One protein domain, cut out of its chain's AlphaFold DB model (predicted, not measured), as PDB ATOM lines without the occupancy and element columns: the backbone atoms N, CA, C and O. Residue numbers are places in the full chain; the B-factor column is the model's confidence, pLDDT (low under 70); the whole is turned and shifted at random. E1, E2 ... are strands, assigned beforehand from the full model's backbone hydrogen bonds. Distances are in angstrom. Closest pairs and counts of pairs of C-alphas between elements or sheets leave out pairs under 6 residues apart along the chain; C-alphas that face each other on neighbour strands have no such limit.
ATOM      1  N   CYS A  63       3.828 -23.839 -12.367       97.94
ATOM      2  CA  CYS A  63       2.867 -24.931 -12.292       97.94
ATOM      3  C   CYS A  63       2.575 -25.477 -13.703       97.94
ATOM      4  O   CYS A  63       1.895 -24.806 -14.487       97.94
ATOM      5  N   PRO A  64       3.059 -26.681 -14.064       97.56
ATOM      6  CA  PRO A  64       2.913 -27.227 -15.411       97.56
ATOM      7  C   PRO A  64       1.527 -27.857 -15.616       97.56
ATOM      8  O   PRO A  64       1.417 -29.051 -15.888       97.56
ATOM      9  N   VAL A  65       0.460 -27.067 -15.464       98.38
ATOM     10  CA  VAL A  65      -0.921 -27.551 -15.587       98.38
ATOM     11  C   VAL A  65      -1.167 -28.263 -16.917       98.38
ATOM     12  O   VAL A  65      -0.745 -27.825 -17.992       98.38
ATOM     13  N   THR A  66      -1.885 -29.378 -16.846       98.25
ATOM     14  CA  THR A  66      -2.304 -30.140 -18.018       98.25
ATOM     15  C   THR A  66      -3.461 -29.414 -18.684       98.25
ATOM     16  O   THR A  66      -4.552 -29.306 -18.132       98.25
ATOM     17  N   THR A  67      -3.202 -28.900 -19.880       97.00
ATOM     18  CA  THR A  67      -4.151 -28.108 -20.667       97.00
ATOM     19  C   THR A  67      -4.490 -28.813 -21.966       97.00
ATOM     20  O   THR A  67      -3.800 -29.740 -22.408       97.00
ATOM     21  N   PHE A  68      -5.562 -28.357 -22.603       94.31
ATOM     22  CA  PHE A  68      -5.937 -28.857 -23.915       94.31
ATOM     23  C   PHE A  68      -4.819 -28.599 -24.936       94.31
ATOM     24  O   PHE A  68      -4.410 -27.459 -25.168       94.31
ATOM     25  N   SER A  69      -4.372 -29.653 -25.616       88.62
ATOM     26  CA  SER A  69      -3.446 -29.560 -26.745       88.62
ATOM     27  C   SER A  69      -3.877 -30.512 -27.857       88.62
ATOM     28  O   SER A  69      -4.416 -31.584 -27.599       88.62
ATOM     29  N   LYS A  70      -3.695 -30.107 -29.120       85.81
ATOM     30  CA  LYS A  70      -4.046 -30.952 -30.272       85.81
ATOM     31  C   LYS A  70      -2.833 -31.779 -30.721       85.81
ATOM     32  O   LYS A  70      -1.754 -31.200 -30.852       85.81
ATOM     33  N   PRO A  71      -3.016 -33.064 -31.077       82.75
ATOM     34  CA  PRO A  71      -4.268 -33.826 -31.012       82.75
ATOM     35  C   PRO A  71      -4.602 -34.272 -29.578       82.75
ATOM     36  O   PRO A  71      -3.707 -34.646 -28.828       82.75
ATOM     37  N   THR A  72      -5.888 -34.271 -29.218       87.62
ATOM     38  CA  THR A  72      -6.369 -34.892 -27.974       87.62
ATOM     39  C   THR A  72      -6.746 -36.348 -28.201       87.62
ATOM     40  O   THR A  72      -7.040 -36.755 -29.327       87.62
ATOM     41  N   PHE A  73      -6.783 -37.119 -27.116       95.62
ATOM     42  CA  PHE A  73      -7.360 -38.456 -27.115       95.62
ATOM     43  C   PHE A  73      -8.845 -38.408 -27.523       95.62
ATOM     44  O   PHE A  73      -9.564 -37.472 -27.166       95.62
ATOM     45  N   ALA A  74      -9.280 -39.410 -28.287       96.88
ATOM     46  CA  ALA A  74     -10.675 -39.637 -28.631       96.88
ATOM     47  C   ALA A  74     -11.109 -40.971 -28.023       96.88
ATOM     48  O   ALA A  74     -10.478 -41.993 -28.300       96.88
ATOM     49  N   ALA A  75     -12.151 -40.951 -27.193       97.25
ATOM     50  CA  ALA A  75     -12.621 -42.152 -26.515       97.25
ATOM     51  C   ALA A  75     -13.171 -43.187 -27.518       97.25
ATOM     52  O   ALA A  75     -13.736 -42.794 -28.546       97.25
ATOM     53  N   PRO A  76     -12.997 -44.494 -27.248       96.75
ATOM     54  CA  PRO A  76     -13.561 -45.555 -28.075       96.75
ATOM     55  C   PRO A  76     -15.086 -45.624 -27.921       96.75
ATOM     56  O   PRO A  76     -15.649 -45.163 -26.926       96.75
ATOM     57  N   GLU A  77     -15.761 -46.276 -28.869       95.00
ATOM     58  CA  GLU A  77     -17.164 -46.649 -28.665       95.00
ATOM     59  C   GLU A  77     -17.326 -47.560 -27.430       95.00
ATOM     60  O   GLU A  77     -16.438 -48.364 -27.144       95.00
ATOM     61  N   PRO A  78     -18.452 -47.463 -26.694       93.75
ATOM     62  CA  PRO A  78     -19.664 -46.691 -27.002       93.75
ATOM     63  C   PRO A  78     -19.622 -45.222 -26.544       93.75
ATOM     64  O   PRO A  78     -20.636 -44.528 -26.626       93.75
ATOM     65  N   TYR A  79     -18.486 -44.738 -26.039       95.56
ATOM     66  CA  TYR A  79     -18.363 -43.367 -25.556       95.56
ATOM     67  C   TYR A  79     -18.270 -42.369 -26.711       95.56
ATOM     68  O   TYR A  79     -17.789 -42.672 -27.805       95.56
ATOM     69  N   SER A  80     -18.707 -41.137 -26.452       95.31
ATOM     70  CA  SER A  80     -18.487 -40.034 -27.383       95.31
ATOM     71  C   SER A  80     -16.980 -39.798 -27.574       95.31
ATOM     72  O   SER A  80     -16.253 -39.676 -26.581       95.31
ATOM     73  N   PRO A  81     -16.493 -39.630 -28.821       95.81
ATOM     74  CA  PRO A  81     -15.078 -39.371 -29.086       95.81
ATOM     75  C   PRO A  81     -14.595 -38.037 -28.493       95.81
ATOM     76  O   PRO A  81     -13.393 -37.819 -28.380       95.81
ATOM     77  N   SER A  82     -15.507 -37.146 -28.101       94.56
ATOM     78  CA  SER A  82     -15.227 -35.897 -27.388       94.56
ATOM     79  C   SER A  82     -15.892 -35.868 -26.015       94.56
ATOM     80  O   SER A  82     -16.955 -36.466 -25.828       94.56
ATOM     81  N   ALA A  83     -15.278 -35.139 -25.082       95.06
ATOM     82  CA  ALA A  83     -15.790 -34.969 -23.728       95.06
ATOM     83  C   ALA A  83     -17.196 -34.332 -23.715       95.06
ATOM     84  O   ALA A  83     -17.497 -33.525 -24.597       95.06
ATOM     85  N   PRO A  84     -18.063 -34.703 -22.755       89.69
ATOM     86  CA  PRO A  84     -19.500 -34.423 -22.822       89.69
ATOM     87  C   PRO A  84     -19.892 -32.969 -22.534       89.69
ATOM     88  O   PRO A  84     -21.017 -32.579 -22.843       89.69
ATOM     89  N   TRP A  85     -19.000 -32.157 -21.959       92.50
ATOM     90  CA  TRP A  85     -19.314 -30.788 -21.538       92.50
ATOM     91  C   TRP A  85     -18.369 -29.755 -22.159       92.50
ATOM     92  O   TRP A  85     -17.220 -30.045 -22.497       92.50
ATOM     93  N   ASP A  86     -18.857 -28.522 -22.295       94.19
ATOM     94  CA  ASP A  86     -18.053 -27.409 -22.792       94.19
ATOM     95  C   ASP A  86     -16.919 -27.071 -21.818       94.19
ATOM     96  O   ASP A  86     -17.086 -27.081 -20.599       94.19
ATOM     97  N   GLY A  87     -15.754 -26.721 -22.363       95.50
ATOM     98  CA  GLY A  87     -14.604 -26.310 -21.556       95.50
ATOM     99  C   GLY A  87     -13.782 -27.461 -20.973       95.50
ATOM    100  O   GLY A  87     -12.798 -27.183 -20.287       95.50
ATOM    101  N   ILE A  88     -14.126 -28.716 -21.281       96.12
ATOM    102  CA  ILE A  88     -13.345 -29.894 -20.896       96.12
ATOM    103  C   ILE A  88     -12.887 -30.720 -22.102       96.12
ATOM    104  O   ILE A  88     -13.426 -30.603 -23.204       96.12
ATOM    105  N   PHE A  89     -11.895 -31.582 -21.891       97.56
ATOM    106  CA  PHE A  89     -11.369 -32.485 -22.910       97.56
ATOM    107  C   PHE A  89     -10.990 -33.849 -22.335       97.56
ATOM    108  O   PHE A  89     -10.708 -33.981 -21.144       97.56
ATOM    109  N   TRP A  90     -10.960 -34.864 -23.202       97.81
ATOM    110  CA  TRP A  90     -10.477 -36.190 -22.840       97.81
ATOM    111  C   TRP A  90      -8.954 -36.219 -22.725       97.81
ATOM    112  O   TRP A  90      -8.239 -35.874 -23.670       97.81
ATOM    113  N   PHE A  91      -8.464 -36.689 -21.581       98.25
ATOM    114  CA  PHE A  91      -7.047 -36.883 -21.301       98.25
ATOM    115  C   PHE A  91      -6.777 -38.332 -20.898       98.25
ATOM    116  O   PHE A  91      -7.417 -38.851 -19.982       98.25
ATOM    117  N   GLY A  92      -5.818 -38.973 -21.566       97.69
ATOM    118  CA  GLY A  92      -5.421 -40.351 -21.295       97.69
ATOM    119  C   GLY A  92      -5.345 -41.198 -22.560       97.69
ATOM    120  O   GLY A  92      -4.888 -40.735 -23.607       97.69
ATOM    121  N   SER A  93      -5.769 -42.451 -22.439       97.12
ATOM    122  CA  SER A  93      -5.739 -43.459 -23.498       97.12
ATOM    123  C   SER A  93      -6.981 -44.350 -23.446       97.12
ATOM    124  O   SER A  93      -7.777 -44.249 -22.519       97.12
ATOM    125  N   GLU A  94      -7.112 -45.261 -24.412       97.31
ATOM    126  CA  GLU A  94      -8.223 -46.219 -24.510       97.31
ATOM    127  C   GLU A  94      -8.452 -47.029 -23.228       97.31
ATOM    128  O   GLU A  94      -9.590 -47.331 -22.902       97.31
ATOM    129  N   HIS A  95      -7.402 -47.335 -22.464       98.06
ATOM    130  CA  HIS A  95      -7.532 -48.195 -21.286       98.06
ATOM    131  C   HIS A  95      -7.657 -47.441 -19.960       98.06
ATOM    132  O   HIS A  95      -7.962 -48.062 -18.940       98.06
ATOM    133  N   LEU A  96      -7.441 -46.124 -19.951       98.69
ATOM    134  CA  LEU A  96      -7.739 -45.250 -18.818       98.69
ATOM    135  C   LEU A  96      -7.724 -43.791 -19.279       98.69
ATOM    136  O   LEU A  96      -6.718 -43.316 -19.818       98.69
ATOM    137  N   TRP A  97      -8.815 -43.071 -19.034       98.62
ATOM    138  CA  TRP A  97      -8.910 -41.641 -19.313       98.62
ATOM    139  C   TRP A  97      -9.792 -40.905 -18.305       98.62
ATOM    140  O   TRP A  97     -10.570 -41.500 -17.557       98.62
ATOM    141  N   THR A  98      -9.661 -39.581 -18.286       98.44
ATOM    142  CA  THR A  98     -10.489 -38.662 -17.499       98.44
ATOM    143  C   THR A  98     -10.842 -37.419 -18.322       98.44
ATOM    144  O   THR A  98     -10.349 -37.231 -19.438       98.44
ATOM    145  N   ALA A  99     -11.715 -36.574 -17.778       97.19
ATOM    146  CA  ALA A  99     -12.071 -35.276 -18.335       97.19
ATOM    147  C   ALA A  99     -11.395 -34.160 -17.533       97.19
ATOM    148  O   ALA A  99     -11.605 -34.048 -16.324       97.19
ATOM    149  N   LEU A 100     -10.620 -33.313 -18.210       97.88
ATOM    150  CA  LEU A 100      -9.928 -32.176 -17.601       97.88
ATOM    151  C   LEU A 100     -10.445 -30.858 -18.163       97.88
ATOM    152  O   LEU A 100     -10.836 -30.789 -19.325       97.88
ATOM    153  N   HIS A 101     -10.410 -29.803 -17.349       97.25
ATOM    154  CA  HIS A 101     -10.671 -28.444 -17.814       97.25
ATOM    155  C   HIS A 101      -9.587 -28.003 -18.802       97.25
ATOM    156  O   HIS A 101      -8.405 -28.288 -18.608       97.25
ATOM    157  N   ASN A 102      -9.976 -27.276 -19.848       97.06
ATOM    158  CA  ASN A 102      -9.064 -26.837 -20.909       97.06
ATOM    159  C   ASN A 102      -7.917 -25.951 -20.401       97.06
ATOM    160  O   ASN A 102      -6.853 -25.929 -21.021       97.06
ATOM    161  N   ASP A 103      -8.137 -25.231 -19.300       96.31
ATOM    162  CA  ASP A 103      -7.177 -24.341 -18.645       96.31
ATOM    163  C   ASP A 103      -6.383 -25.013 -17.510       96.31
ATOM    164  O   ASP A 103      -5.464 -24.401 -16.967       96.31
ATOM    165  N   GLY A 104      -6.699 -26.270 -17.173       97.19
ATOM    166  CA  GLY A 104      -6.054 -27.012 -16.091       97.19
ATOM    167  C   GLY A 104      -6.362 -26.477 -14.686       97.19
ATOM    168  O   GLY A 104      -5.628 -26.790 -13.747       97.19
ATOM    169  N   VAL A 105      -7.420 -25.672 -14.523       98.19
ATOM    170  CA  VAL A 105      -7.783 -25.035 -13.248       98.19
ATOM    171  C   VAL A 105      -9.031 -25.670 -12.648       98.19
ATOM    172  O   VAL A 105     -10.087 -25.725 -13.279       98.19
ATOM    173  N   TRP A 106      -8.944 -26.074 -11.380       97.81
ATOM    174  CA  TRP A 106     -10.100 -26.420 -10.553       97.81
ATOM    175  C   TRP A 106     -10.296 -25.338  -9.488       97.81
ATOM    176  O   TRP A 106      -9.554 -25.266  -8.512       97.81
ATOM    177  N   SER A 107     -11.295 -24.478  -9.692       96.56
ATOM    178  CA  SER A 107     -11.629 -23.353  -8.805       96.56
ATOM    179  C   SER A 107     -12.985 -23.539  -8.127       96.56
ATOM    180  O   SER A 107     -13.854 -24.218  -8.676       96.56
ATOM    181  N   GLY A 108     -13.211 -22.887  -6.986       94.81
ATOM    182  CA  GLY A 108     -14.513 -22.910  -6.311       94.81
ATOM    183  C   GLY A 108     -14.897 -24.279  -5.743       94.81
ATOM    184  O   GLY A 108     -16.085 -24.584  -5.619       94.81
ATOM    185  N   LEU A 109     -13.911 -25.126  -5.431       97.31
ATOM    186  CA  LEU A 109     -14.162 -26.455  -4.878       97.31
ATOM    187  C   LEU A 109     -14.791 -26.362  -3.475       97.31
ATOM    188  O   LEU A 109     -14.366 -25.528  -2.666       97.31
ATOM    189  N   PRO A 110     -15.761 -27.232  -3.125       97.69
ATOM    190  CA  PRO A 110     -16.332 -27.241  -1.786       97.69
ATOM    191  C   PRO A 110     -15.262 -27.495  -0.720       97.69
ATOM    192  O   PRO A 110     -14.528 -28.486  -0.777       97.69
ATOM    193  N   LYS A 111     -15.208 -26.606   0.274       96.81
ATOM    194  CA  LYS A 111     -14.232 -26.646   1.363       96.81
ATOM    195  C   LYS A 111     -14.788 -27.358   2.598       96.81
ATOM    196  O   LYS A 111     -15.890 -27.049   3.052       96.81
ATOM    197  N   THR A 112     -13.998 -28.260   3.168       95.38
ATOM    198  CA  THR A 112     -14.246 -28.957   4.441       95.38
ATOM    199  C   THR A 112     -13.250 -28.478   5.508       95.38
ATOM    200  O   THR A 112     -12.462 -27.556   5.277       95.38
ATOM    201  N   SER A 113     -13.277 -29.078   6.704       95.06
ATOM    202  CA  SER A 113     -12.220 -28.877   7.708       95.06
ATOM    203  C   SER A 113     -10.862 -29.416   7.262       95.06
ATOM    204  O   SER A 113      -9.839 -28.954   7.764       95.06
ATOM    205  N   ASP A 114     -10.865 -30.376   6.339       93.06
ATOM    206  CA  ASP A 114      -9.702 -31.187   5.997       93.06
ATOM    207  C   ASP A 114      -9.105 -30.794   4.631       93.06
ATOM    208  O   ASP A 114      -7.946 -31.102   4.361       93.06
ATOM    209  N   GLY A 115      -9.846 -30.057   3.792       97.06
ATOM    210  CA  GLY A 115      -9.335 -29.549   2.521       97.06
ATOM    211  C   GLY A 115     -10.418 -29.103   1.540       97.06
ATOM    212  O   GLY A 115     -11.479 -28.604   1.921       97.06
ATOM    213  N   PHE A 116     -10.120 -29.266   0.256       98.44
ATOM    214  CA  PHE A 116     -10.992 -28.967  -0.875       98.44
ATOM    215  C   PHE A 116     -11.399 -30.268  -1.549       98.44
ATOM    216  O   PHE A 116     -10.553 -31.041  -1.997       98.44
ATOM    217  N   THR A 117     -12.699 -30.522  -1.607       98.25
ATOM    218  CA  THR A 117     -13.235 -31.783  -2.121       98.25
ATOM    219  C   THR A 117     -13.517 -31.703  -3.612       98.25
ATOM    220  O   THR A 117     -13.989 -30.685  -4.113       98.25
ATOM    221  N   GLN A 118     -13.258 -32.799  -4.318       98.06
ATOM    222  CA  GLN A 118     -13.577 -32.936  -5.732       98.06
ATOM    223  C   GLN A 118     -14.073 -34.349  -6.029       98.06
ATOM    224  O   GLN A 118     -13.688 -35.317  -5.372       98.06
ATOM    225  N   LYS A 119     -14.932 -34.464  -7.041       97.50
ATOM    226  CA  LYS A 119     -15.267 -35.737  -7.668       97.50
ATOM    227  C   LYS A 119     -14.531 -35.856  -8.991       97.50
ATOM    228  O   LYS A 119     -14.634 -34.958  -9.820       97.50
ATOM    229  N   ILE A 120     -13.831 -36.964  -9.198       98.12
ATOM    230  CA  ILE A 120     -13.155 -37.247 -10.465       98.12
ATOM    231  C   ILE A 120     -13.823 -38.465 -11.095       98.12
ATOM    232  O   ILE A 120     -13.964 -39.510 -10.454       98.12
ATOM    233  N   MET A 121     -14.260 -38.306 -12.342       97.94
ATOM    234  CA  MET A 121     -14.731 -39.410 -13.169       97.94
ATOM    235  C   MET A 121     -13.570 -39.979 -13.978       97.94
ATOM    236  O   MET A 121     -12.741 -39.236 -14.512       97.94
ATOM    237  N   TRP A 122     -13.533 -41.300 -14.065       98.56
ATOM    238  CA  TRP A 122     -12.535 -42.054 -14.802       98.56
ATOM    239  C   TRP A 122     -13.245 -43.079 -15.662       98.56
ATOM    240  O   TRP A 122     -14.195 -43.725 -15.223       98.56
ATOM    241  N   TRP A 123     -12.748 -43.264 -16.869       98.56
ATOM    242  CA  TRP A 123     -13.294 -44.210 -17.822       98.56
ATOM    243  C   TRP A 123     -12.201 -45.158 -18.296       98.56
ATOM    244  O   TRP A 123     -11.010 -44.853 -18.216       98.56
ATOM    245  N   SER A 124     -12.617 -46.330 -18.756       98.38
ATOM    246  CA  SER A 124     -11.750 -47.376 -19.285       98.38
ATOM    247  C   SER A 124     -12.602 -48.311 -20.142       98.38
ATOM    248  O   SER A 124     -13.710 -48.658 -19.736       98.38
ATOM    249  N   ASP A 125     -12.096 -48.760 -21.288       97.75
ATOM    250  CA  ASP A 125     -12.707 -49.848 -22.067       97.75
ATOM    251  C   ASP A 125     -12.626 -51.200 -21.329       97.75
ATOM    252  O   ASP A 125     -13.346 -52.145 -21.646       97.75
ATOM    253  N   LEU A 126     -11.767 -51.287 -20.310       97.31
ATOM    254  CA  LEU A 126     -11.639 -52.438 -19.428       97.31
ATOM    255  C   LEU A 126     -12.636 -52.390 -18.265       97.31
ATOM    256  O   LEU A 126     -12.697 -53.364 -17.509       97.31
ATOM    257  N   TYR A 127     -13.347 -51.278 -18.053       98.06
ATOM    258  CA  TYR A 127     -14.307 -51.139 -16.961       98.06
ATOM    259  C   TYR A 127     -15.656 -51.768 -17.322       98.06
ATOM    260  O   TYR A 127     -16.159 -51.601 -18.427       98.06
ATOM    261  N   ASP A 128     -16.235 -52.496 -16.368       95.81
ATOM    262  CA  ASP A 128     -17.547 -53.132 -16.488       95.81
ATOM    263  C   ASP A 128     -18.310 -52.894 -15.186       95.81
ATOM    264  O   ASP A 128     -18.011 -53.508 -14.155       95.81
ATOM    265  N   LEU A 129     -19.296 -51.996 -15.223       96.31
ATOM    266  CA  LEU A 129     -20.055 -51.606 -14.038       96.31
ATOM    267  C   LEU A 129     -20.790 -52.792 -13.406       96.31
ATOM    268  O   LEU A 129     -20.855 -52.892 -12.177       96.31
ATOM    269  N   SER A 130     -21.320 -53.705 -14.225       96.62
ATOM    270  CA  SER A 130     -22.127 -54.834 -13.752       96.62
ATOM    271  C   SER A 130     -21.303 -55.808 -12.912       96.62
ATOM    272  O   SER A 130     -21.794 -56.334 -11.910       96.62
ATOM    273  N   ASN A 131     -20.047 -56.032 -13.301       97.44
ATOM    274  CA  ASN A 131     -19.142 -56.953 -12.616       97.44
ATOM    275  C   ASN A 131     -18.214 -56.258 -11.604       97.44
ATOM    276  O   ASN A 131     -17.677 -56.920 -10.714       97.44
ATOM    277  N   GLU A 132     -18.045 -54.937 -11.697       96.62
ATOM    278  CA  GLU A 132     -17.111 -54.163 -10.881       96.62
ATOM    279  C   GLU A 132     -17.734 -52.854 -10.328       96.62
ATOM    280  O   GLU A 132     -17.238 -51.751 -10.568       96.62
ATOM    281  N   PRO A 133     -18.801 -52.915  -9.505       96.25
ATOM    282  CA  PRO A 133     -19.462 -51.711  -8.982       96.25
ATOM    283  C   PRO A 133     -18.588 -50.890  -8.012       96.25
ATOM    284  O   PRO A 133     -18.925 -49.750  -7.684       96.25
ATOM    285  N   LYS A 134     -17.490 -51.481  -7.526       97.75
ATOM    286  CA  LYS A 134     -16.454 -50.863  -6.687       97.75
ATOM    287  C   LYS A 134     -15.085 -51.159  -7.308       97.75
ATOM    288  O   LYS A 134     -14.452 -52.136  -6.900       97.75
ATOM    289  N   PRO A 135     -14.673 -50.391  -8.326       97.94
ATOM    290  CA  PRO A 135     -13.472 -50.694  -9.084       97.94
ATOM    291  C   PRO A 135     -12.204 -50.568  -8.259       97.94
ATOM    292  O   PRO A 135     -12.103 -49.721  -7.371       97.94
ATOM    293  N   ALA A 136     -11.213 -51.394  -8.587       97.88
ATOM    294  CA  ALA A 136      -9.878 -51.334  -7.994       97.88
ATOM    295  C   ALA A 136      -9.031 -50.182  -8.580       97.88
ATOM    296  O   ALA A 136      -7.845 -50.352  -8.854       97.88
ATOM    297  N   LEU A 137      -9.659 -49.025  -8.807       98.69
ATOM    298  CA  LEU A 137      -9.000 -47.778  -9.178       98.69
ATOM    299  C   LEU A 137      -8.330 -47.192  -7.933       98.69
ATOM    300  O   LEU A 137      -8.938 -47.133  -6.861       98.69
ATOM    301  N   VAL A 138      -7.096 -46.725  -8.083       98.62
ATOM    302  CA  VAL A 138      -6.362 -45.991  -7.052       98.62
ATOM    303  C   VAL A 138      -6.059 -44.603  -7.584       98.62
ATOM    304  O   VAL A 138      -5.606 -44.463  -8.715       98.62
ATOM    305  N   VAL A 139      -6.310 -43.579  -6.770       98.81
ATOM    306  CA  VAL A 139      -5.928 -42.200  -7.086       98.81
ATOM    307  C   VAL A 139      -4.952 -41.714  -6.032       98.81
ATOM    308  O   VAL A 139      -5.208 -41.842  -4.835       98.81
ATOM    309  N   THR A 140      -3.841 -41.154  -6.484       98.81
ATOM    310  CA  THR A 140      -2.848 -40.491  -5.643       98.81
ATOM    311  C   THR A 140      -2.662 -39.064  -6.130       98.81
ATOM    312  O   THR A 140      -3.025 -38.711  -7.252       98.81
ATOM    313  N   GLY A 141      -2.105 -38.217  -5.276       98.62
ATOM    314  CA  GLY A 141      -1.703 -36.892  -5.704       98.62
ATOM    315  C   GLY A 141      -0.775 -36.245  -4.703       98.62
ATOM    316  O   GLY A 141      -0.890 -36.483  -3.502       98.62
ATOM    317  N   HIS A 142       0.138 -35.430  -5.208       98.50
ATOM    318  CA  HIS A 142       1.112 -34.717  -4.400       98.50
ATOM    319  C   HIS A 142       1.254 -33.280  -4.889       98.50
ATOM    320  O   HIS A 142       1.026 -32.957  -6.059       98.50
ATOM    321  N   ARG A 143       1.601 -32.399  -3.955       98.50
ATOM    322  CA  ARG A 143       1.767 -30.979  -4.234       98.50
ATOM    323  C   ARG A 143       3.147 -30.720  -4.841       98.50
ATOM    324  O   ARG A 143       4.146 -31.229  -4.341       98.50
ATOM    325  N   LEU A 144       3.194 -29.922  -5.905       98.56
ATOM    326  CA  LEU A 144       4.416 -29.601  -6.653       98.56
ATOM    327  C   LEU A 144       5.055 -28.271  -6.232       98.56
ATOM    328  O   LEU A 144       6.266 -28.102  -6.340       98.56
ATOM    329  N   ASP A 145       4.250 -27.315  -5.769       97.75
ATOM    330  CA  ASP A 145       4.662 -25.929  -5.498       97.75
ATOM    331  C   ASP A 145       4.825 -25.617  -3.999       97.75
ATOM    332  O   ASP A 145       4.930 -24.455  -3.601       97.75
ATOM    333  N   GLY A 146       4.832 -26.639  -3.143       95.94
ATOM    334  CA  GLY A 146       5.024 -26.473  -1.709       95.94
ATOM    335  C   GLY A 146       4.745 -27.735  -0.901       95.94
ATOM    336  O   GLY A 146       4.248 -28.732  -1.413       95.94
ATOM    337  N   GLU A 147       5.039 -27.661   0.395       97.31
ATOM    338  CA  GLU A 147       4.796 -28.751   1.339       97.31
ATOM    339  C   GLU A 147       3.295 -28.921   1.620       97.31
ATOM    340  O   GLU A 147       2.589 -27.965   1.951       97.31
ATOM    341  N   SER A 148       2.808 -30.156   1.520       97.62
ATOM    342  CA  SER A 148       1.441 -30.548   1.870       97.62
ATOM    343  C   SER A 148       1.396 -32.058   2.112       97.62
ATOM    344  O   SER A 148       2.162 -32.782   1.479       97.62
ATOM    345  N   PRO A 149       0.493 -32.569   2.971       97.94
ATOM    346  CA  PRO A 149       0.126 -33.979   2.920       97.94
ATOM    347  C   PRO A 149      -0.364 -34.355   1.518       97.94
ATOM    348  O   PRO A 149      -0.926 -33.499   0.829       97.94
ATOM    349  N   ASP A 150      -0.198 -35.621   1.140       98.38
ATOM    350  CA  ASP A 150      -0.731 -36.153  -0.115       98.38
ATOM    351  C   ASP A 150      -2.259 -36.012  -0.187       98.38
ATOM    352  O   ASP A 150      -2.964 -35.947   0.829       98.38
ATOM    353  N   LEU A 151      -2.772 -35.996  -1.418       98.38
ATOM    354  CA  LEU A 151      -4.198 -36.034  -1.709       98.38
ATOM    355  C   LEU A 151      -4.844 -37.238  -1.023       98.38
ATOM    356  O   LEU A 151      -4.369 -38.373  -1.107       98.38
ATOM    357  N   ARG A 152      -5.981 -36.996  -0.373       98.44
ATOM    358  CA  ARG A 152      -6.759 -38.058   0.253       98.44
ATOM    359  C   ARG A 152      -7.743 -38.638  -0.758       98.44
ATOM    360  O   ARG A 152      -8.585 -37.928  -1.301       98.44
ATOM    361  N   PHE A 153      -7.659 -39.947  -0.963       98.00
ATOM    362  CA  PHE A 153      -8.540 -40.726  -1.829       98.00
ATOM    363  C   PHE A 153      -9.507 -41.577  -0.996       98.00
ATOM    364  O   PHE A 153      -9.093 -42.258  -0.059       98.00
ATOM    365  N   TYR A 154     -10.797 -41.556  -1.340       96.88
ATOM    366  CA  TYR A 154     -11.851 -42.228  -0.564       96.88
ATOM    367  C   TYR A 154     -12.315 -43.570  -1.152       96.88
ATOM    368  O   TYR A 154     -13.360 -44.092  -0.758       96.88
ATOM    369  N   GLY A 155     -11.551 -44.147  -2.081       97.81
ATOM    370  CA  GLY A 155     -11.981 -45.309  -2.853       97.81
ATOM    371  C   GLY A 155     -12.793 -44.917  -4.089       97.81
ATOM    372  O   GLY A 155     -13.172 -43.757  -4.278       97.81
ATOM    373  N   ALA A 156     -13.050 -45.905  -4.941       98.19
ATOM    374  CA  ALA A 156     -13.821 -45.728  -6.160       98.19
ATOM    375  C   ALA A 156     -15.177 -46.441  -6.083       98.19
ATOM    376  O   ALA A 156     -15.317 -47.544  -5.543       98.19
ATOM    377  N   THR A 157     -16.184 -45.786  -6.642       98.06
ATOM    378  CA  THR A 157     -17.520 -46.319  -6.908       98.06
ATOM    379  C   THR A 157     -17.791 -46.209  -8.408       98.06
ATOM    380  O   THR A 157     -16.862 -46.204  -9.212       98.06
ATOM    381  N   ASN A 158     -19.056 -46.088  -8.792       97.62
ATOM    382  CA  ASN A 158     -19.488 -45.903 -10.166       97.62
ATOM    383  C   ASN A 158     -20.336 -44.633 -10.317       97.62
ATOM    384  O   ASN A 158     -20.846 -44.087  -9.334       97.62
ATOM    385  N   ALA A 159     -20.471 -44.183 -11.557       96.44
ATOM    386  CA  ALA A 159     -21.455 -43.225 -12.027       96.44
ATOM    387  C   ALA A 159     -21.972 -43.698 -13.390       96.44
ATOM    388  O   ALA A 159     -21.239 -44.333 -14.147       96.44
ATOM    389  N   MET A 160     -23.230 -43.390 -13.695       95.69
ATOM    390  CA  MET A 160     -23.818 -43.686 -14.995       95.69
ATOM    391  C   MET A 160     -24.853 -42.624 -15.356       95.69
ATOM    392  O   MET A 160     -25.708 -42.298 -14.528       95.69
ATOM    393  N   ALA A 161     -24.773 -42.100 -16.576       94.81
ATOM    394  CA  ALA A 161     -25.797 -41.254 -17.186       94.81
ATOM    395  C   ALA A 161     -25.671 -41.292 -18.717       94.81
ATOM    396  O   ALA A 161     -24.624 -41.668 -19.241       94.81
ATOM    397  N   ASP A 162     -26.728 -40.895 -19.426       93.81
ATOM    398  CA  ASP A 162     -26.796 -40.984 -20.892       93.81
ATOM    399  C   ASP A 162     -25.672 -40.207 -21.603       93.81
ATOM    400  O   ASP A 162     -25.210 -40.627 -22.660       93.81
ATOM    401  N   ASP A 163     -25.217 -39.086 -21.035       91.19
ATOM    402  CA  ASP A 163     -24.175 -38.226 -21.606       91.19
ATOM    403  C   ASP A 163     -22.745 -38.680 -21.273       91.19
ATOM    404  O   ASP A 163     -21.815 -38.356 -22.011       91.19
ATOM    405  N   ILE A 164     -22.558 -39.447 -20.194       93.81
ATOM    406  CA  ILE A 164     -21.235 -39.900 -19.732       93.81
ATOM    407  C   ILE A 164     -20.981 -41.398 -19.936       93.81
ATOM    408  O   ILE A 164     -19.841 -41.840 -19.796       93.81
ATOM    409  N   GLY A 165     -22.012 -42.188 -20.240       95.31
ATOM    410  CA  GLY A 165     -21.933 -43.648 -20.233       95.31
ATOM    411  C   GLY A 165     -21.695 -44.197 -18.825       95.31
ATOM    412  O   GLY A 165     -22.221 -43.666 -17.847       95.31
ATOM    413  N   GLU A 166     -20.908 -45.265 -18.713       96.69
ATOM    414  CA  GLU A 166     -20.465 -45.821 -17.432       96.69
ATOM    415  C   GLU A 166     -19.093 -45.251 -17.057       96.69
ATOM    416  O   GLU A 166     -18.173 -45.230 -17.868       96.69
ATOM    417  N   ALA A 167     -18.937 -44.804 -15.815       97.81
ATOM    418  CA  ALA A 167     -17.678 -44.273 -15.314       97.81
ATOM    419  C   ALA A 167     -17.380 -44.809 -13.917       97.81
ATOM    420  O   ALA A 167     -18.275 -45.040 -13.101       97.81
ATOM    421  N   MET A 168     -16.099 -44.927 -13.604       98.69
ATOM    422  CA  MET A 168     -15.628 -45.042 -12.233       98.69
ATOM    423  C   MET A 168     -15.654 -43.646 -11.606       98.69
ATOM    424  O   MET A 168     -15.202 -42.673 -12.211       98.69
ATOM    425  N   LEU A 169     -16.177 -43.528 -10.389       98.50
ATOM    426  CA  LEU A 169     -16.284 -42.247  -9.688       98.50
ATOM    427  C   LEU A 169     -15.465 -42.284  -8.408       98.50
ATOM    428  O   LEU A 169     -15.647 -43.182  -7.586       98.50
ATOM    429  N   THR A 170     -14.621 -41.281  -8.199       98.19
ATOM    430  CA  THR A 170     -13.884 -41.115  -6.945       98.19
ATOM    431  C   THR A 170     -14.235 -39.794  -6.291       98.19
ATOM    432  O   THR A 170     -14.452 -38.788  -6.963       98.19
ATOM    433  N   GLY A 171     -14.293 -39.801  -4.962       98.00
ATOM    434  CA  GLY A 171     -14.122 -38.588  -4.175       98.00
ATOM    435  C   GLY A 171     -12.649 -38.437  -3.818       98.00
ATOM    436  O   GLY A 171     -12.001 -39.421  -3.445       98.00
ATOM    437  N   VAL A 172     -12.146 -37.213  -3.894       98.44
ATOM    438  CA  VAL A 172     -10.813 -36.840  -3.424       98.44
ATOM    439  C   VAL A 172     -10.872 -35.562  -2.597       98.44
ATOM    440  O   VAL A 172     -11.814 -34.774  -2.716       98.44
ATOM    441  N   GLU A 173      -9.859 -35.353  -1.766       98.56
ATOM    442  CA  GLU A 173      -9.679 -34.134  -0.986       98.56
ATOM    443  C   GLU A 173      -8.235 -33.642  -1.108       98.56
ATOM    444  O   GLU A 173      -7.287 -34.369  -0.809       98.56
ATOM    445  N   PHE A 174      -8.093 -32.395  -1.558       98.62
ATOM    446  CA  PHE A 174      -6.837 -31.661  -1.633       98.62
ATOM    447  C   PHE A 174      -6.640 -30.886  -0.327       98.62
ATOM    448  O   PHE A 174      -7.415 -29.963  -0.060       98.62
ATOM    449  N   PRO A 175      -5.622 -31.195   0.494       98.31
ATOM    450  CA  PRO A 175      -5.411 -30.505   1.768       98.31
ATOM    451  C   PRO A 175      -5.172 -28.995   1.633       98.31
ATOM    452  O   PRO A 175      -5.467 -28.228   2.548       98.31
ATOM    453  N   THR A 176      -4.624 -28.550   0.498       98.12
ATOM    454  CA  THR A 176      -4.273 -27.145   0.258       98.12
ATOM    455  C   THR A 176      -4.536 -26.717  -1.187       98.12
ATOM    456  O   THR A 176      -4.533 -27.537  -2.103       98.12
ATOM    457  N   LEU A 177      -4.747 -25.411  -1.388       97.94
ATOM    458  CA  LEU A 177      -4.658 -24.780  -2.710       97.94
ATOM    459  C   LEU A 177      -3.223 -24.889  -3.240       97.94
ATOM    460  O   LEU A 177      -2.286 -24.896  -2.436       97.94
ATOM    461  N   GLY A 178      -3.044 -24.904  -4.558       98.12
ATOM    462  CA  GLY A 178      -1.714 -24.966  -5.165       98.12
ATOM    463  C   GLY A 178      -1.654 -25.806  -6.432       98.12
ATOM    464  O   GLY A 178      -2.678 -26.139  -7.031       98.12
ATOM    465  N   CYS A 179      -0.434 -26.157  -6.822       98.62
ATOM    466  CA  CYS A 179      -0.149 -26.987  -7.982       98.62
ATOM    467  C   CYS A 179      -0.077 -28.458  -7.577       98.62
ATOM    468  O   CYS A 179       0.734 -28.819  -6.724       98.62
ATOM    469  N   TRP A 180      -0.894 -29.308  -8.192       98.81
ATOM    470  CA  TRP A 180      -1.017 -30.712  -7.809       98.81
ATOM    471  C   TRP A 180      -0.829 -31.635  -8.998       98.81
ATOM    472  O   TRP A 180      -1.536 -31.496  -9.992       98.81
ATOM    473  N   GLU A 181       0.073 -32.605  -8.865       98.88
ATOM    474  CA  GLU A 181       0.129 -33.769  -9.746       98.88
ATOM    475  C   GLU A 181      -0.802 -34.851  -9.197       98.88
ATOM    476  O   GLU A 181      -0.779 -35.153  -8.003       98.88
ATOM    477  N   VAL A 182      -1.643 -35.412 -10.062       98.88
ATOM    478  CA  VAL A 182      -2.635 -36.437  -9.743       98.88
ATOM    479  C   VAL A 182      -2.419 -37.621 -10.678       98.88
ATOM    480  O   VAL A 182      -2.434 -37.454 -11.897       98.88
ATOM    481  N   SER A 183      -2.265 -38.814 -10.104       98.81
ATOM    482  CA  SER A 183      -2.199 -40.079 -10.842       98.81
ATOM    483  C   SER A 183      -3.440 -40.916 -10.563       98.81
ATOM    484  O   SER A 183      -3.884 -41.027  -9.418       98.81
ATOM    485  N   GLY A 184      -3.986 -41.535 -11.605       98.69
ATOM    486  CA  GLY A 184      -4.965 -42.612 -11.479       98.69
ATOM    487  C   GLY A 184      -4.394 -43.901 -12.039       98.69
ATOM    488  O   GLY A 184      -3.910 -43.901 -13.168       98.69
ATOM    489  N   GLU A 185      -4.485 -44.988 -11.277       98.75
ATOM    490  CA  GLU A 185      -4.074 -46.327 -11.697       98.75
ATOM    491  C   GLU A 185      -5.269 -47.284 -11.683       98.75
ATOM    492  O   GLU A 185      -5.938 -47.460 -10.662       98.75
ATOM    493  N   TYR A 186      -5.521 -47.948 -12.810       98.75
ATOM    494  CA  TYR A 186      -6.553 -48.970 -12.942       98.75
ATOM    495  C   TYR A 186      -6.093 -50.078 -13.887       98.75
ATOM    496  O   TYR A 186      -5.652 -49.818 -15.003       98.75
ATOM    497  N   LYS A 187      -6.174 -51.338 -13.441       97.94
ATOM    498  CA  LYS A 187      -5.758 -52.524 -14.222       97.94
ATOM    499  C   LYS A 187      -4.362 -52.378 -14.862       97.94
ATOM    500  O   LYS A 187      -4.134 -52.840 -15.977       97.94
ATOM    501  N   LYS A 188      -3.410 -51.813 -14.101       97.25
ATOM    502  CA  LYS A 188      -2.011 -51.519 -14.493       97.25
ATOM    503  C   LYS A 188      -1.845 -50.395 -15.517       97.25
ATOM    504  O   LYS A 188      -0.733 -50.183 -15.993       97.25
ATOM    505  N   MET A 189      -2.929 -49.730 -15.894       98.44
ATOM    506  CA  MET A 189      -2.898 -48.524 -16.708       98.44
ATOM    507  C   MET A 189      -2.827 -47.339 -15.773       98.44
ATOM    508  O   MET A 189      -3.544 -47.305 -14.775       98.44
ATOM    509  N   GLU A 190      -1.966 -46.390 -16.101       98.44
ATOM    510  CA  GLU A 190      -1.759 -45.192 -15.307       98.44
ATOM    511  C   GLU A 190      -1.839 -43.973 -16.217       98.44
ATOM    512  O   GLU A 190      -1.305 -43.977 -17.330       98.44
ATOM    513  N   ILE A 191      -2.511 -42.933 -15.735       98.56
ATOM    514  CA  ILE A 191      -2.423 -41.593 -16.308       98.56
ATOM    515  C   ILE A 191      -2.090 -40.607 -15.197       98.56
ATOM    516  O   ILE A 191      -2.604 -40.724 -14.084       98.56
ATOM    517  N   THR A 192      -1.277 -39.612 -15.535       98.69
ATOM    518  CA  THR A 192      -0.852 -38.548 -14.626       98.69
ATOM    519  C   THR A 192      -1.137 -37.204 -15.269       98.69
ATOM    520  O   THR A 192      -0.840 -37.004 -16.448       98.69
ATOM    521  N   PHE A 193      -1.712 -36.284 -14.507       98.69
ATOM    522  CA  PHE A 193      -1.973 -34.918 -14.944       98.69
ATOM    523  C   PHE A 193      -1.734 -33.933 -13.805       98.69
ATOM    524  O   PHE A 193      -1.715 -34.298 -12.634       98.69
ATOM    525  N   VAL A 194      -1.580 -32.662 -14.159       98.81
ATOM    526  CA  VAL A 194      -1.337 -31.574 -13.211       98.81
ATOM    527  C   VAL A 194      -2.489 -30.581 -13.258       98.81
ATOM    528  O   VAL A 194      -2.892 -30.158 -14.341       98.81
ATOM    529  N   VAL A 195      -2.995 -30.181 -12.094       98.75
ATOM    530  CA  VAL A 195      -4.064 -29.182 -11.946       98.75
ATOM    531  C   VAL A 195      -3.669 -28.080 -10.974       98.75
ATOM    532  O   VAL A 195      -2.951 -28.305  -9.999       98.75
ATOM    533  N   TRP A 196      -4.175 -26.876 -11.232       98.69
ATOM    534  CA  TRP A 196      -4.118 -25.760 -10.297       98.69
ATOM    535  C   TRP A 196      -5.400 -25.722  -9.466       98.69
ATOM    536  O   TRP A 196      -6.488 -25.505 -10.005       98.69
ATOM    537  N   ILE A 197      -5.275 -25.928  -8.155       98.38
ATOM    538  CA  ILE A 197      -6.385 -25.818  -7.211       98.38
ATOM    539  C   ILE A 197      -6.461 -24.372  -6.727       98.38
ATOM    540  O   ILE A 197      -5.597 -23.911  -5.976       98.38
ATOM    541  N   ALA A 198      -7.509 -23.675  -7.156       97.44
ATOM    542  CA  ALA A 198      -7.739 -22.261  -6.895       97.44
ATOM    543  C   ALA A 198      -8.957 -22.034  -5.977       97.44
ATOM    544  O   ALA A 198      -9.803 -22.926  -5.849       97.44
TER     545      ALA A 198
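Overview. This is residues 63 to 198 of the 199 residues of an uncharacterized protein of Anaerolineae bacterium (UniProt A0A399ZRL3). Two strongly twisted sheets stand partly face to face in a loosely closed sandwich: the five strands E1, E2, E4, E7 and E6 make one layer, and E3, E9, E8 and E5 the other. The layers come together at E5 and E6 and again at E2 and E9, while residues 63 to 87 run along the outside past E1 before the first strand. The printed part has 136 residues, no named helix and nine named strands, E1 to E9 in chain order; the class is all strand. The first sheet has the order E1, E2, E4, E7, E6, antiparallel throughout; the second, E3, E9, E8, E5, is mixed. The whole is compact, with a radius of gyration of the C-alphas of 14.3 A and spans of 40 by 33 by 26 A.

Arrangement. Start after residue 87: E1, residues 88 to 93, and E2, residues 96 to 101, form a hairpin, with N 91 and O 98 at 2.9 A. E4, residues 116 to 123, is antiparallel to E2, with N 97 and O 123 at 2.9 A; its pairing is staggered, with E2 over residues 122 to 123 and with E7, residues 165 to 174, over 116 to 122, where N 118 and O 172 are 2.9 A apart. E6, residues 152 to 161, bends by 63 degrees at residue 155 and forms a hairpin with E7; look at N 159 and O 167, 2.8 A. In the other sheet, E3, residues 105 to 107, is parallel to E9, residues 189 to 198, with N 106 and O 196 at 2.9 A. E9 and E8, residues 178 to 186, form a hairpin, with N 182 and O 193 at 2.8 A. E5, residues 138 to 143, is antiparallel to E8, with N 140 and O 183 at 2.9 A. Between the sheets, the closest C-alphas of E5 and E6 are those of Val 139 and Phe 153, 6.1 A, and of E2 and E9 those of Leu 96 and Met 189, 6.2 A. E4 and E8 are near each other; E1 and E5 are apart.

Along the chain. Find C-alpha 88 at (-13.345, -29.894, -20.896), where E1 begins; it runs 15.8 A, and E2 17.1 A. E3 spans 6.1 A, E4 22.9 A, E5 17.3 A, E6 26.0 A, E7 26.8 A and E8 25.7 A. E9, 28.5 A, ends at C-alpha 198, (-7.739, -22.261, -6.895).

Size, cuts and confidence. The C-alphas of Pro 78 and Glu 147 are the two farthest apart, 41.5 A. The printed part has no cut, and the link from E4 to E5, 14 residues, is long. Mean pLDDT of the printed part is 96.9, and no printed residue is under 70.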